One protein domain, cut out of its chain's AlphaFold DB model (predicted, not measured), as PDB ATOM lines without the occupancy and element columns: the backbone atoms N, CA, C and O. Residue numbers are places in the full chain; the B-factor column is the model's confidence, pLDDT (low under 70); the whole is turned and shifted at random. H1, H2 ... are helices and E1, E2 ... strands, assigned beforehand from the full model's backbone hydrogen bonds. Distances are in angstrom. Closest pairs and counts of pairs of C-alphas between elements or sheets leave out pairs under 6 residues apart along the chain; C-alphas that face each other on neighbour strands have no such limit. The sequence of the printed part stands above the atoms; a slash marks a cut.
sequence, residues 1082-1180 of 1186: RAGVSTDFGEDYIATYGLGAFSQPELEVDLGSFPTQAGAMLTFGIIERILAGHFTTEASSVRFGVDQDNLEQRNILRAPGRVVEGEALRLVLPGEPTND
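What this domain is: This is residues 1082 to 1180 of the 1186 residues of an uncharacterized protein of Sutterella wadsworthensis HGA0223 (UniProt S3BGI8). A six-stranded, strongly twisted sheet, curled like part of a barrel, curls round one helix, H2, which packs on one face in a two-layer arrangement with helix on one side and sheet on the other. The four-residue helix H1 only grazes the sheet, between E2 and E3 along the chain. The printed part has 99 residues, with two named helices and six named strands in the order E1 E2 H1 E3 H2 E4 E5 E6; across the mixed sheet the order is E1 E2 E3 E6 E5 E4. The class is mixed, helices and strands, and the whole is compact and rounded, with a radius of gyration of the C-alphas of 12.6 A and spans of 36 by 32 by 26 A.

How they stand to each other: E1, residues 1082 to 1086, and E2, residues 1093 to 1097, form an antiparallel hairpin, with N 1084 and O 1095 within hydrogen-bond range at 2.9 A. H1, residues 1099 to 1102, is only just on the sheet, with 5 pairs of C-alphas within 10 A. E3, residues 1106 to 1110, is antiparallel to E2, with N 1094 and O 1109 2.9 A apart. H2, residues 1116 to 1131, is on the sheet; its closest C-alphas to E2 are those of Ala 1120 and Ile 1094, 7.1 A apart, and to E3 those of Thr 1123 and Val 1109, 7.1 A apart. H1 and H2 are close but not clearly touching, the C-alphas of Phe 1102 and Leu 1131 being 7.8 A apart. E4, residues 1141 to 1144, E5, residues 1152 to 1160, and E6, residues 1167 to 1172, form a meander, each strand the antiparallel neighbour of the one before, with hairpins E4 and E5, and E5 and E6. N 1142 and O 1154 are 2.8 A apart, N 1157 and O 1170 2.8 A. The pairing is staggered: E5 pairs with E4 over residues 1152 to 1155 and with E6 over 1155 to 1160. E6 is parallel to E3 at 26 degrees, with N 1171 and O 1108 2.8 A apart. E3, H2 and E4 form a split strand-helix-strand unit, two strands running the same way with E6 and E5 between them, and its crossover is left-handed. The edge strands E1 and E4 are apart. In H2 every O i to N i+4 pair is within hydrogen-bond range; H1 is too short for such a pair.

Where its parts are: E1 begins at C-alpha 1082, (-42.517, -37.743, 0.055), and is 12.3 A long; E2 is 12.9 A, E3 13.2 A. H2 is 22.3 A long, from C-alpha 1116 at (-50.742, -26.209, 4.149). H1 is 5.3 A and E4 10.2 A. E5 is 24.0 A; E6 is 14.9 A and ends at C-alpha 1172, (-39.191, -18.277, -0.002).

The domain as a whole: The two C-alphas farthest apart, those of Asp 1149 and Glu 1165, are 36.4 A apart. The printed part has no cut and no long link. Its mean pLDDT is 72.4, and 32 residues are under 70, among them 1086 to 1091, 1144 to 1152 and 1174 to 1180.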
ATOM      1  N   ARG A1082     -41.648 -38.155  -1.047       84.38
ATOM      2  CA  ARG A1082     -42.517 -37.743   0.055       84.38
ATOM      3  C   ARG A1082     -42.448 -36.239   0.236       84.38
ATOM      4  O   ARG A1082     -41.360 -35.715   0.398       84.38
ATOM      5  N   ALA A1083     -43.601 -35.573   0.297       82.12
ATOM      6  CA  ALA A1083     -43.719 -34.211   0.813       82.12
ATOM      7  C   ALA A1083     -44.241 -34.264   2.260       82.12
ATOM      8  O   ALA A1083     -45.279 -34.876   2.530       82.12
ATOM      9  N   GLY A1084     -43.501 -33.682   3.203       73.56
ATOM     10  CA  GLY A1084     -43.827 -33.672   4.628       73.56
ATOM     11  C   GLY A1084     -43.793 -32.264   5.207       73.56
ATOM     12  O   GLY A1084     -42.939 -31.468   4.834       73.56
ATOM     13  N   VAL A1085     -44.721 -31.966   6.120       71.44
ATOM     14  CA  VAL A1085     -44.730 -30.695   6.858       71.44
ATOM     15  C   VAL A1085     -43.789 -30.812   8.054       71.44
ATOM     16  O   VAL A1085     -43.878 -31.787   8.805       71.44
ATOM     17  N   SER A1086     -42.909 -29.833   8.238       66.62
ATOM     18  CA  SER A1086     -42.026 -29.716   9.396       66.62
ATOM     19  C   SER A1086     -42.232 -28.372  10.083       66.62
ATOM     20  O   SER A1086     -42.308 -27.341   9.419       66.62
ATOM     21  N   THR A1087     -42.295 -28.404  11.414       60.56
ATOM     22  CA  THR A1087     -42.440 -27.229  12.288       60.56
ATOM     23  C   THR A1087     -41.196 -27.004  13.154       60.56
ATOM     24  O   THR A1087     -41.222 -26.214  14.096       60.56
ATOM     25  N   ASP A1088     -40.110 -27.740  12.889       52.38
ATOM     26  CA  ASP A1088     -38.963 -27.877  13.799       52.38
ATOM     27  C   ASP A1088     -38.137 -26.573  13.960       52.38
ATOM     28  O   ASP A1088     -37.283 -26.502  14.841       52.38
ATOM     29  N   PHE A1089     -38.424 -25.520  13.177       51.97
ATOM     30  CA  PHE A1089     -37.673 -24.249  13.159       51.97
ATOM     31  C   PHE A1089     -38.522 -22.985  13.386       51.97
ATOM     32  O   PHE A1089     -38.080 -21.883  13.075       51.97
ATOM     33  N   GLY A1090     -39.728 -23.120  13.947       50.72
ATOM     34  CA  GLY A1090     -40.582 -21.980  14.317       50.72
ATOM     35  C   GLY A1090     -41.467 -21.418  13.197       50.72
ATOM     36  O   GLY A1090     -42.376 -20.652  13.505       50.72
ATOM     37  N   GLU A1091     -41.265 -21.845  11.947       59.56
ATOM     38  CA  GLU A1091     -42.156 -21.592  10.805       59.56
ATOM     39  C   GLU A1091     -42.488 -22.907  10.078       59.56
ATOM     40  O   GLU A1091     -41.710 -23.866  10.139       59.56
ATOM     41  N   ASP A1092     -43.654 -22.968   9.427       70.94
ATOM     42  CA  ASP A1092     -44.147 -24.180   8.768       70.94
ATOM     43  C   ASP A1092     -43.495 -24.349   7.384       70.94
ATOM     44  O   ASP A1092     -43.687 -23.535   6.478       70.94
ATOM     45  N   TYR A1093     -42.767 -25.450   7.193       75.25
ATOM     46  CA  TYR A1093     -42.153 -25.812   5.911       75.25
ATOM     47  C   TYR A1093     -42.762 -27.083   5.341       75.25
ATOM     48  O   TYR A1093     -43.075 -28.011   6.084       75.25
ATOM     49  N   ILE A1094     -42.838 -27.176   4.011       83.75
ATOM     50  CA  ILE A1094     -42.984 -28.460   3.317       83.75
ATOM     51  C   ILE A1094     -41.636 -28.858   2.738       83.75
ATOM     52  O   ILE A1094     -41.135 -28.195   1.836       83.75
ATOM     53  N   ALA A1095     -41.083 -29.959   3.230       84.50
ATOM     54  CA  ALA A1095     -39.853 -30.554   2.733       84.50
ATOM     55  C   ALA A1095     -40.156 -31.776   1.861       84.50
ATOM     56  O   ALA A1095     -41.087 -32.537   2.163       84.50
ATOM     57  N   THR A1096     -39.371 -31.985   0.805       86.62
ATOM     58  CA  THR A1096     -39.398 -33.237   0.046       86.62
ATOM     59  C   THR A1096     -38.268 -34.173   0.441       86.62
ATOM     60  O   THR A1096     -37.201 -33.743   0.863       86.62
ATOM     61  N   TYR A1097     -38.521 -35.467   0.278       84.56
ATOM     62  CA  TYR A1097     -37.533 -36.527   0.411       84.56
ATOM     63  C   TYR A1097     -37.696 -37.487  -0.764       84.56
ATOM     64  O   TYR A1097     -38.808 -37.964  -1.005       84.56
ATOM     65  N   GLY A1098     -36.611 -37.783  -1.475       83.88
ATOM     66  CA  GLY A1098     -36.579 -38.734  -2.589       83.88
ATOM     67  C   GLY A1098     -36.307 -38.109  -3.958       83.88
ATOM     68  O   GLY A1098     -36.058 -38.850  -4.909       83.88
ATOM     69  N   LEU A1099     -36.276 -36.775  -4.086       83.88
ATOM     70  CA  LEU A1099     -35.870 -36.118  -5.340       83.88
ATOM     71  C   LEU A1099     -34.396 -36.371  -5.668       83.88
ATOM     72  O   LEU A1099     -34.037 -36.449  -6.847       83.88
ATOM     73  N   GLY A1100     -33.563 -36.611  -4.650       79.06
ATOM     74  CA  GLY A1100     -32.163 -36.989  -4.841       79.06
ATOM     75  C   GLY A1100     -31.975 -38.232  -5.723       79.06
ATOM     76  O   GLY A1100     -31.033 -38.280  -6.517       79.06
ATOM     77  N   ALA A1101     -32.900 -39.201  -5.677       79.00
ATOM     78  CA  ALA A1101     -32.860 -40.397  -6.528       79.00
ATOM     79  C   ALA A1101     -33.051 -40.080  -8.027       79.00
ATOM     80  O   ALA A1101     -32.613 -40.847  -8.883       79.00
ATOM     81  N   PHE A1102     -33.630 -38.917  -8.341       79.56
ATOM     82  CA  PHE A1102     -33.804 -38.380  -9.692       79.56
ATOM     83  C   PHE A1102     -32.704 -37.376 -10.076       79.56
ATOM     84  O   PHE A1102     -32.827 -36.680 -11.081       79.56
ATOM     85  N   SER A1103     -31.617 -37.293  -9.295       77.62
ATOM     86  CA  SER A1103     -30.547 -36.292  -9.454       77.62
ATOM     87  C   SER A1103     -31.036 -34.842  -9.344       77.62
ATOM     88  O   SER A1103     -30.473 -33.941  -9.964       77.62
ATOM     89  N   GLN A1104     -32.085 -34.616  -8.549       82.12
ATOM     90  CA  GLN A1104     -32.670 -33.302  -8.305       82.12
ATOM     91  C   GLN A1104     -32.494 -32.919  -6.829       82.12
ATOM     92  O   GLN A1104     -32.566 -33.793  -5.965       82.12
ATOM     93  N   PRO A1105     -32.229 -31.639  -6.516       81.88
ATOM     94  CA  PRO A1105     -32.186 -31.175  -5.131       81.88
ATOM     95  C   PRO A1105     -33.568 -31.312  -4.482       81.88
ATOM     96  O   PRO A1105     -34.593 -31.141  -5.146       81.88
ATOM     97  N   GLU A1106     -33.594 -31.584  -3.180       87.25
ATOM     98  CA  GLU A1106     -34.845 -31.585  -2.424       87.25
ATOM     99  C   GLU A1106     -35.454 -30.173  -2.383       87.25
ATOM    100  O   GLU A1106     -34.750 -29.165  -2.484       87.25
ATOM    101  N   LEU A1107     -36.775 -30.095  -2.260       88.31
ATOM    102  CA  LEU A1107     -37.526 -28.851  -2.161       88.31
ATOM    103  C   LEU A1107     -37.830 -28.549  -0.698       88.31
ATOM    104  O   LEU A1107     -38.274 -29.424   0.043       88.31
ATOM    105  N   GLU A1108     -37.698 -27.284  -0.321       87.69
ATOM    106  CA  GLU A1108     -38.262 -26.758   0.918       87.69
ATOM    107  C   GLU A1108     -39.133 -25.556   0.596       87.69
ATOM    108  O   GLU A1108     -38.650 -24.522   0.141       87.69
ATOM    109  N   VAL A1109     -40.432 -25.688   0.812       85.56
ATOM    110  CA  VAL A1109     -41.393 -24.624   0.555       85.56
ATOM    111  C   VAL A1109     -41.745 -23.966   1.871       85.56
ATOM    112  O   VAL A1109     -42.325 -24.606   2.747       85.56
ATOM    113  N   ASP A1110     -41.394 -22.691   1.990       82.06
ATOM    114  CA  ASP A1110     -41.823 -21.853   3.098       82.06
ATOM    115  C   ASP A1110     -43.323 -21.590   2.981       82.06
ATOM    116  O   ASP A1110     -43.783 -20.998   1.994       82.06
ATOM    117  N   LEU A1111     -44.114 -22.037   3.953       71.44
ATOM    118  CA  LEU A1111     -45.546 -21.783   3.918       71.44
ATOM    119  C   LEU A1111     -45.855 -20.335   4.314       71.44
ATOM    120  O   LEU A1111     -46.711 -19.721   3.678       71.44
ATOM    121  N   GLY A1112     -45.146 -19.720   5.259       73.56
ATOM    122  CA  GLY A1112     -45.537 -18.424   5.816       73.56
ATOM    123  C   GLY A1112     -47.001 -18.437   6.286       73.56
ATOM    124  O   GLY A1112     -47.380 -19.220   7.148       73.56
ATOM    125  N   SER A1113     -47.859 -17.599   5.686       66.81
ATOM    126  CA  SER A1113     -49.324 -17.614   5.914       66.81
ATOM    127  C   SER A1113     -50.114 -18.487   4.923       66.81
ATOM    128  O   SER A1113     -51.345 -18.523   4.956       66.81
ATOM    129  N   PHE A1114     -49.422 -19.174   4.015       66.50
ATOM    130  CA  PHE A1114     -50.021 -19.971   2.953       66.50
ATOM    131  C   PHE A1114     -50.639 -21.258   3.520       66.50
ATOM    132  O   PHE A1114     -49.971 -21.974   4.271       66.50
ATOM    133  N   PRO A1115     -51.892 -21.606   3.168       71.00
ATOM    134  CA  PRO A1115     -52.525 -22.819   3.675       71.00
ATOM    135  C   PRO A1115     -51.716 -24.073   3.330       71.00
ATOM    136  O   PRO A1115     -51.341 -24.278   2.174       71.00
ATOM    137  N   THR A1116     -51.528 -24.970   4.301       66.19
ATOM    138  CA  THR A1116     -50.742 -26.209   4.149       66.19
ATOM    139  C   THR A1116     -51.180 -27.056   2.947       66.19
ATOM    140  O   THR A1116     -50.340 -27.617   2.250       66.19
ATOM    141  N   GLN A1117     -52.487 -27.120   2.656       67.44
ATOM    142  CA  GLN A1117     -53.016 -27.829   1.481       67.44
ATOM    143  C   GLN A1117     -52.580 -27.189   0.160       67.44
ATOM    144  O   GLN A1117     -52.164 -27.897  -0.754       67.44
ATOM    145  N   ALA A1118     -52.638 -25.859   0.061       68.56
ATOM    146  CA  ALA A1118     -52.206 -25.142  -1.132       68.56
ATOM    147  C   ALA A1118     -50.690 -25.278  -1.327       68.56
ATOM    148  O   ALA A1118     -50.228 -25.502  -2.444       68.56
ATOM    149  N   GLY A1119     -49.924 -25.230  -0.231       70.06
ATOM    150  CA  GLY A1119     -48.493 -25.520  -0.237       70.06
ATOM    151  C   GLY A1119     -48.192 -26.932  -0.731       70.06
ATOM    152  O   GLY A1119     -47.347 -27.106  -1.598       70.06
ATOM    153  N   ALA A1120     -48.930 -27.939  -0.256       70.38
ATOM    154  CA  ALA A1120     -48.753 -29.322  -0.693       70.38
ATOM    155  C   ALA A1120     -49.085 -29.509  -2.182       70.38
ATOM    156  O   ALA A1120     -48.354 -30.208  -2.884       70.38
ATOM    157  N   MET A1121     -50.141 -28.858  -2.682       70.44
ATOM    158  CA  MET A1121     -50.479 -28.857  -4.111       70.44
ATOM    159  C   MET A1121     -49.397 -28.179  -4.956       70.44
ATOM    160  O   MET A1121     -49.038 -28.694  -6.013       70.44
ATOM    161  N   LEU A1122     -48.847 -27.057  -4.484       77.31
ATOM    162  CA  LEU A1122     -47.722 -26.383  -5.127       77.31
ATOM    163  C   LEU A1122     -46.494 -27.295  -5.186       77.31
ATOM    164  O   LEU A1122     -45.925 -27.481  -6.260       77.31
ATOM    165  N   THR A1123     -46.106 -27.890  -4.056       79.81
ATOM    166  CA  THR A1123     -44.975 -28.820  -3.981       79.81
ATOM    167  C   THR A1123     -45.180 -29.998  -4.930       79.81
ATOM    168  O   THR A1123     -44.264 -30.337  -5.676       79.81
ATOM    169  N   PHE A1124     -46.383 -30.580  -4.975       78.88
ATOM    170  CA  PHE A1124     -46.697 -31.686  -5.880       78.88
ATOM    171  C   PHE A1124     -46.623 -31.271  -7.356       78.88
ATOM    172  O   PHE A1124     -45.986 -31.956  -8.149       78.88
ATOM    173  N   GLY A1125     -47.169 -30.106  -7.715       77.56
ATOM    174  CA  GLY A1125     -47.081 -29.573  -9.077       77.56
ATOM    175  C   GLY A1125     -45.649 -29.231  -9.509       77.56
ATOM    176  O   GLY A1125     -45.307 -29.362 -10.684       77.56
ATOM    177  N   ILE A1126     -44.780 -28.826  -8.577       81.06
ATOM    178  CA  ILE A1126     -43.349 -28.638  -8.853       81.06
ATOM    179  C   ILE A1126     -42.664 -29.991  -9.053       81.06
ATOM    180  O   ILE A1126     -41.923 -30.133 -10.021       81.06
ATOM    181  N   ILE A1127     -42.937 -30.987  -8.201       83.25
ATOM    182  CA  ILE A1127     -42.408 -32.352  -8.358       83.25
ATOM    183  C   ILE A1127     -42.786 -32.915  -9.733       83.25
ATOM    184  O   ILE A1127     -41.916 -33.401 -10.448       83.25
ATOM    185  N   GLU A1128     -44.049 -32.795 -10.149       78.81
ATOM    186  CA  GLU A1128     -44.493 -33.244 -11.475       78.81
ATOM    187  C   GLU A1128     -43.730 -32.549 -12.607       78.81
ATOM    188  O   GLU A1128     -43.280 -33.208 -13.542       78.81
ATOM    189  N   ARG A1129     -43.526 -31.229 -12.516       77.38
ATOM    190  CA  ARG A1129     -42.745 -30.485 -13.517       77.38
ATOM    191  C   ARG A1129     -41.273 -30.884 -13.522       77.38
ATOM    192  O   ARG A1129     -40.689 -30.946 -14.600       77.38
ATOM    193  N   ILE A1130     -40.681 -31.156 -12.359       78.69
ATOM    194  CA  ILE A1130     -39.308 -31.662 -12.238       78.69
ATOM    195  C   ILE A1130     -39.192 -33.019 -12.937       78.69
ATOM    196  O   ILE A1130     -38.321 -33.193 -13.786       78.69
ATOM    197  N   LEU A1131     -40.099 -33.951 -12.639       75.50
ATOM    198  CA  LEU A1131     -40.093 -35.295 -13.220       75.50
ATOM    199  C   LEU A1131     -40.417 -35.300 -14.721       75.50
ATOM    200  O   LEU A1131     -39.897 -36.137 -15.452       75.50
ATOM    201  N   ALA A1132     -41.229 -34.352 -15.194       71.19
ATOM    202  CA  ALA A1132     -41.514 -34.155 -16.615       71.19
ATOM    203  C   ALA A1132     -40.403 -33.393 -17.368       71.19
ATOM    204  O   ALA A1132     -40.529 -33.161 -18.567       71.19
ATOM    205  N   GLY A1133     -39.336 -32.952 -16.687       69.50
ATOM    206  CA  GLY A1133     -38.264 -32.150 -17.293       69.50
ATOM    207  C   GLY A1133     -38.679 -30.718 -17.666       69.50
ATOM    208  O   GLY A1133     -37.965 -30.029 -18.388       69.50
ATOM    209  N   HIS A1134     -39.826 -30.249 -17.170       71.31
ATOM    210  CA  HIS A1134     -40.401 -28.924 -17.426       71.31
ATOM    211  C   HIS A1134     -40.076 -27.904 -16.319       71.31
ATOM    212  O   HIS A1134     -40.710 -26.849 -16.233       71.31
ATOM    213  N   PHE A1135     -39.109 -28.207 -15.449       72.75
ATOM    214  CA  PHE A1135     -38.666 -27.329 -14.370       72.75
ATOM    215  C   PHE A1135     -37.167 -27.044 -14.483       72.75
ATOM    216  O   PHE A1135     -36.336 -27.944 -14.382       72.75
ATOM    217  N   THR A1136     -36.810 -25.775 -14.661       71.44
ATOM    218  CA  THR A1136     -35.415 -25.327 -14.652       71.44
ATOM    219  C   THR A1136     -34.985 -24.979 -13.234       71.44
ATOM    220  O   THR A1136     -35.420 -23.968 -12.686       71.44
ATOM    221  N   THR A1137     -34.056 -25.754 -12.670       64.75
ATOM    222  CA  THR A1137     -33.473 -25.492 -11.339       64.75
ATOM    223  C   THR A1137     -32.606 -24.227 -11.271       64.75
ATOM    224  O   THR A1137     -32.072 -23.910 -10.213       64.75
ATOM    225  N   GLU A1138     -32.420 -23.543 -12.404       66.31
ATOM    226  CA  GLU A1138     -31.738 -22.247 -12.536       66.31
ATOM    227  C   GLU A1138     -32.703 -21.050 -12.460       66.31
ATOM    228  O   GLU A1138     -32.267 -19.899 -12.448       66.31
ATOM    229  N   ALA A1139     -34.020 -21.291 -12.424       65.44
ATOM    230  CA  ALA A1139     -34.999 -20.223 -12.281       65.44
ATOM    231  C   ALA A1139     -34.845 -19.531 -10.917       65.44
ATOM    232  O   ALA A1139     -34.755 -20.191  -9.887       65.44
ATOM    233  N   SER A1140     -34.866 -18.197 -10.903       73.50
ATOM    234  CA  SER A1140     -34.773 -17.394  -9.674       73.50
ATOM    235  C   SER A1140     -36.102 -17.272  -8.923       73.50
ATOM    236  O   SER A1140     -36.135 -16.837  -7.773       73.50
ATOM    237  N   SER A1141     -37.217 -17.634  -9.561       76.19
ATOM    238  CA  SER A1141     -38.547 -17.619  -8.954       76.19
ATOM    239  C   SER A1141     -39.509 -18.562  -9.674       76.19
ATOM    240  O   SER A1141     -39.338 -18.853 -10.857       76.19
ATOM    241  N   VAL A1142     -40.540 -19.014  -8.961       74.06
ATOM    242  CA  VAL A1142     -41.689 -19.742  -9.508       74.06
ATOM    243  C   VAL A1142     -42.952 -18.913  -9.308       74.06
ATOM    244  O   VAL A1142     -43.116 -18.257  -8.280       74.06
ATOM    245  N   ARG A1143     -43.844 -18.939 -10.299       73.44
ATOM    246  CA  ARG A1143     -45.169 -18.315 -10.232       73.44
ATOM    247  C   ARG A1143     -46.253 -19.384 -10.276       73.44
ATOM    248  O   ARG A1143     -46.161 -20.307 -11.090       73.44
ATOM    249  N   PHE A1144     -47.259 -19.267  -9.420       64.94
ATOM    250  CA  PHE A1144     -48.369 -20.214  -9.324       64.94
ATOM    251  C   PHE A1144     -49.667 -19.511  -8.927       64.94
ATOM    252  O   PHE A1144     -49.666 -18.516  -8.215       64.94
ATOM    253  N   GLY A1145     -50.787 -20.036  -9.408       59.12
ATOM    254  CA  GLY A1145     -52.107 -19.452  -9.209       59.12
ATOM    255  C   GLY A1145     -53.058 -19.918 -10.305       59.12
ATOM    256  O   GLY A1145     -52.623 -20.388 -11.355       59.12
ATOM    257  N   VAL A1146     -54.356 -19.841 -10.030       47.66
ATOM    258  CA  VAL A1146     -55.417 -20.221 -10.982       47.66
ATOM    259  C   VAL A1146     -55.712 -19.073 -11.959       47.66
ATOM    260  O   VAL A1146     -56.178 -19.305 -13.070       47.66
ATOM    261  N   ASP A1147     -55.397 -17.843 -11.551       55.91
ATOM    262  CA  ASP A1147     -55.549 -16.607 -12.316       55.91
ATOM    263  C   ASP A1147     -54.190 -16.197 -12.907       55.91
ATOM    264  O   ASP A1147     -53.235 -15.970 -12.160       55.91
ATOM    265  N   GLN A1148     -54.088 -16.122 -14.240       51.78
ATOM    266  CA  GLN A1148     -52.846 -15.738 -14.929       51.78
ATOM    267  C   GLN A1148     -52.407 -14.305 -14.594       51.78
ATOM    268  O   GLN A1148     -51.209 -14.018 -14.657       51.78
ATOM    269  N   ASP A1149     -53.343 -13.447 -14.180       53.03
ATOM    270  CA  ASP A1149     -53.084 -12.046 -13.851       53.03
ATOM    271  C   ASP A1149     -52.713 -11.843 -12.367       53.03
ATOM    272  O   ASP A1149     -52.118 -10.823 -12.015       53.03
ATOM    273  N   ASN A1150     -52.982 -12.833 -11.503       57.72
ATOM    274  CA  ASN A1150     -52.662 -12.841 -10.065       57.72
ATOM    275  C   ASN A1150     -51.922 -14.120  -9.647       57.72
ATOM    276  O   ASN A1150     -52.315 -14.828  -8.715       57.72
ATOM    277  N   LEU A1151     -50.827 -14.430 -10.338       62.19
ATOM    278  CA  LEU A1151     -49.949 -15.518  -9.920       62.19
ATOM    279  C   LEU A1151     -49.128 -15.082  -8.700       62.19
ATOM    280  O   LEU A1151     -48.360 -14.119  -8.764       62.19
ATOM    281  N   GLU A1152     -49.232 -15.832  -7.608       69.31
ATOM    282  CA  GLU A1152     -48.310 -15.709  -6.490       69.31
ATOM    283  C   GLU A1152     -46.904 -16.097  -6.948       69.31
ATOM    284  O   GLU A1152     -46.693 -17.127  -7.593       69.31
ATOM    285  N   GLN A1153     -45.928 -15.251  -6.630       77.44
ATOM    286  CA  GLN A1153     -44.526 -15.472  -6.955       77.44
ATOM    287  C   GLN A1153     -43.765 -15.873  -5.689       77.44
ATOM    288  O   GLN A1153     -43.907 -15.238  -4.648       77.44
ATOM    289  N   ARG A1154     -42.915 -16.896  -5.784       77.94
ATOM    290  CA  ARG A1154     -41.952 -17.285  -4.743       77.94
ATOM    291  C   ARG A1154     -40.552 -17.284  -5.327       77.94
ATOM    292  O   ARG A1154     -40.369 -17.713  -6.465       77.94
ATOM    293  N   ASN A1155     -39.573 -16.808  -4.568       82.00
ATOM    294  CA  ASN A1155     -38.178 -16.841  -4.999       82.00
ATOM    295  C   ASN A1155     -37.599 -18.230  -4.739       82.00
ATOM    296  O   ASN A1155     -37.882 -18.825  -3.702       82.00
ATOM    297  N   ILE A1156     -36.802 -18.737  -5.675       81.50
ATOM    298  CA  ILE A1156     -36.100 -20.012  -5.531       81.50
ATOM    299  C   ILE A1156     -34.666 -19.698  -5.115       81.50
ATOM    300  O   ILE A1156     -33.946 -18.992  -5.820       81.50
ATOM    301  N   LEU A1157     -34.255 -20.234  -3.973       82.31
ATOM    302  CA  LEU A1157     -32.908 -20.114  -3.437       82.31
ATOM    303  C   LEU A1157     -32.276 -21.493  -3.356       82.31
ATOM    304  O   LEU A1157     -32.826 -22.407  -2.753       82.31
ATOM    305  N   ARG A1158     -31.094 -21.635  -3.940       81.56
ATOM    306  CA  ARG A1158     -30.272 -22.829  -3.790       81.56
ATOM    307  C   ARG A1158     -29.363 -22.622  -2.584       81.56
ATOM    308  O   ARG A1158     -28.466 -21.787  -2.638       81.56
ATOM    309  N   ALA A1159     -29.653 -23.310  -1.488       79.44
ATOM    310  CA  ALA A1159     -29.000 -23.098  -0.199       79.44
ATOM    311  C   ALA A1159     -29.029 -24.389   0.635       79.44
ATOM    312  O   ALA A1159     -29.771 -25.311   0.289       79.44
ATOM    313  N   PRO A1160     -28.262 -24.485   1.735       79.62
ATOM    314  CA  PRO A1160     -28.436 -25.571   2.691       79.62
ATOM    315  C   PRO A1160     -29.901 -25.664   3.148       79.62
ATOM    316  O   PRO A1160     -30.516 -24.638   3.467       79.62
ATOM    317  N   GLY A1161     -30.450 -26.877   3.141       74.19
ATOM    318  CA  GLY A1161     -31.782 -27.168   3.653       74.19
ATOM    319  C   GLY A1161     -31.879 -26.835   5.139       74.19
ATOM    320  O   GLY A1161     -30.921 -27.008   5.897       74.19
ATOM    321  N   ARG A1162     -33.029 -26.303   5.557       76.06
ATOM    322  CA  ARG A1162     -33.363 -26.106   6.972       76.06
ATOM    323  C   ARG A1162     -33.788 -27.425   7.613       76.06
ATOM    324  O   ARG A1162     -33.408 -27.702   8.740       76.06
ATOM    325  N   VAL A1163     -34.567 -28.224   6.890       74.44
ATOM    326  CA  VAL A1163     -35.214 -29.468   7.323       74.44
ATOM    327  C   VAL A1163     -34.568 -30.696   6.676       74.44
ATOM    328  O   VAL A1163     -34.457 -31.736   7.326       74.44
ATOM    329  N   VAL A1164     -34.158 -30.601   5.410       74.00
ATOM    330  CA  VAL A1164     -33.470 -31.690   4.694       74.00
ATOM    331  C   VAL A1164     -31.955 -31.548   4.821       74.00
ATOM    332  O   VAL A1164     -31.415 -30.444   4.776       74.00
ATOM    333  N   GLU A1165     -31.248 -32.669   4.974       69.69
ATOM    334  CA  GLU A1165     -29.785 -32.654   5.009       69.69
ATOM    335  C   GLU A1165     -29.206 -32.383   3.612       69.69
ATOM    336  O   GLU A1165     -29.524 -33.073   2.645       69.69
ATOM    337  N   GLY A1166     -28.304 -31.404   3.515       74.19
ATOM    338  CA  GLY A1166     -27.624 -31.052   2.268       74.19
ATOM    339  C   GLY A1166     -28.197 -29.809   1.592       74.19
ATOM    340  O   GLY A1166     -28.793 -28.951   2.230       74.19
ATOM    341  N   GLU A1167     -27.933 -29.663   0.297       79.94
ATOM    342  CA  GLU A1167     -28.377 -28.516  -0.498       79.94
ATOM    343  C   GLU A1167     -29.807 -28.736  -1.019       79.94
ATOM    344  O   GLU A1167     -30.102 -29.778  -1.608       79.94
ATOM    345  N   ALA A1168     -30.678 -27.744  -0.834       85.06
ATOM    346  CA  ALA A1168     -32.085 -27.769  -1.215       85.06
ATOM    347  C   ALA A1168     -32.462 -26.539  -2.054       85.06
ATOM    348  O   ALA A1168     -31.835 -25.476  -1.981       85.06
ATOM    349  N   LEU A1169     -33.525 -26.670  -2.846       87.00
ATOM    350  CA  LEU A1169     -34.207 -25.543  -3.468       87.00
ATOM    351  C   LEU A1169     -35.276 -25.031  -2.509       87.00
ATOM    352  O   LEU A1169     -36.345 -25.619  -2.347       87.00
ATOM    353  N   ARG A1170     -34.967 -23.907  -1.877       85.19
ATOM    354  CA  ARG A1170     -35.826 -23.230  -0.918       85.19
ATOM    355  C   ARG A1170     -36.720 -22.231  -1.643       85.19
ATOM    356  O   ARG A1170     -36.227 -21.301  -2.277       85.19
ATOM    357  N   LEU A1171     -38.031 -22.420  -1.555       86.00
ATOM    358  CA  LEU A1171     -39.030 -21.497  -2.078       86.00
ATOM    359  C   LEU A1171     -39.455 -20.545  -0.964       86.00
ATOM    360  O   LEU A1171     -40.200 -20.937  -0.069       86.00
ATOM    361  N   VAL A1172     -38.991 -19.301  -1.040       82.06
ATOM    362  CA  VAL A1172     -39.191 -18.277  -0.002       82.06
ATOM    363  C   VAL A1172     -40.116 -17.149  -0.464       82.06
ATOM    364  O   VAL A1172     -40.368 -16.970  -1.664       82.06
ATOM    365  N   LEU A1173     -40.649 -16.390   0.495       74.25
ATOM    366  CA  LEU A1173     -41.513 -15.238   0.230       74.25
ATOM    367  C   LEU A1173     -40.765 -14.115  -0.527       74.25
ATOM    368  O   LEU A1173     -39.558 -13.926  -0.346       74.25
ATOM    369  N   PRO A1174     -41.459 -13.329  -1.376       65.06
ATOM    370  CA  PRO A1174     -40.866 -12.162  -2.027       65.06
ATOM    371  C   PRO A1174     -40.352 -11.133  -1.008       65.06
ATOM    372  O   PRO A1174     -41.120 -10.635  -0.190       65.06
ATOM    373  N   GLY A1175     -39.069 -10.766  -1.097       57.88
ATOM    374  CA  GLY A1175     -38.467  -9.701  -0.281       57.88
ATOM    375  C   GLY A1175     -37.739 -10.159   0.985       57.88
ATOM    376  O   GLY A1175     -37.166  -9.312   1.670       57.88
ATOM    377  N   GLU A1176     -37.696 -11.462   1.283       57.66
ATOM    378  CA  GLU A1176     -36.814 -11.971   2.337       57.66
ATOM    379  C   GLU A1176     -35.330 -11.791   1.963       57.66
ATOM    380  O   GLU A1176     -34.948 -12.049   0.814       57.66
ATOM    381  N   PRO A1177     -34.475 -11.332   2.900       47.88
ATOM    382  CA  PRO A1177     -33.061 -11.120   2.628       47.88
ATOM    383  C   PRO A1177     -32.368 -12.447   2.295       47.88
ATOM    384  O   PRO A1177     -32.317 -13.372   3.099       47.88
ATOM    385  N   THR A1178     -31.771 -12.510   1.108       49.53
ATOM    386  CA  THR A1178     -31.060 -13.667   0.537       49.53
ATOM    387  C   THR A1178     -29.663 -13.889   1.133       49.53
ATOM    388  O   THR A1178     -28.789 -14.426   0.457       49.53
ATOM    389  N   ASN A1179     -29.394 -13.405   2.347       42.69
ATOM    390  CA  ASN A1179     -28.032 -13.339   2.868       42.69
ATOM    391  C   ASN A1179     -27.643 -14.588   3.669       42.69
ATOM    392  O   ASN A1179     -28.182 -14.846   4.743       42.69
ATOM    393  N   ASP A1180     -26.588 -15.249   3.194       39.97
ATOM    394  CA  ASP A1180     -25.761 -16.274   3.852       39.97
ATOM    395  C   ASP A1180     -25.057 -15.807   5.155       39.97
ATOM    396  O   ASP A1180     -24.009 -16.339   5.521       39.97
TER     397      ASP A1180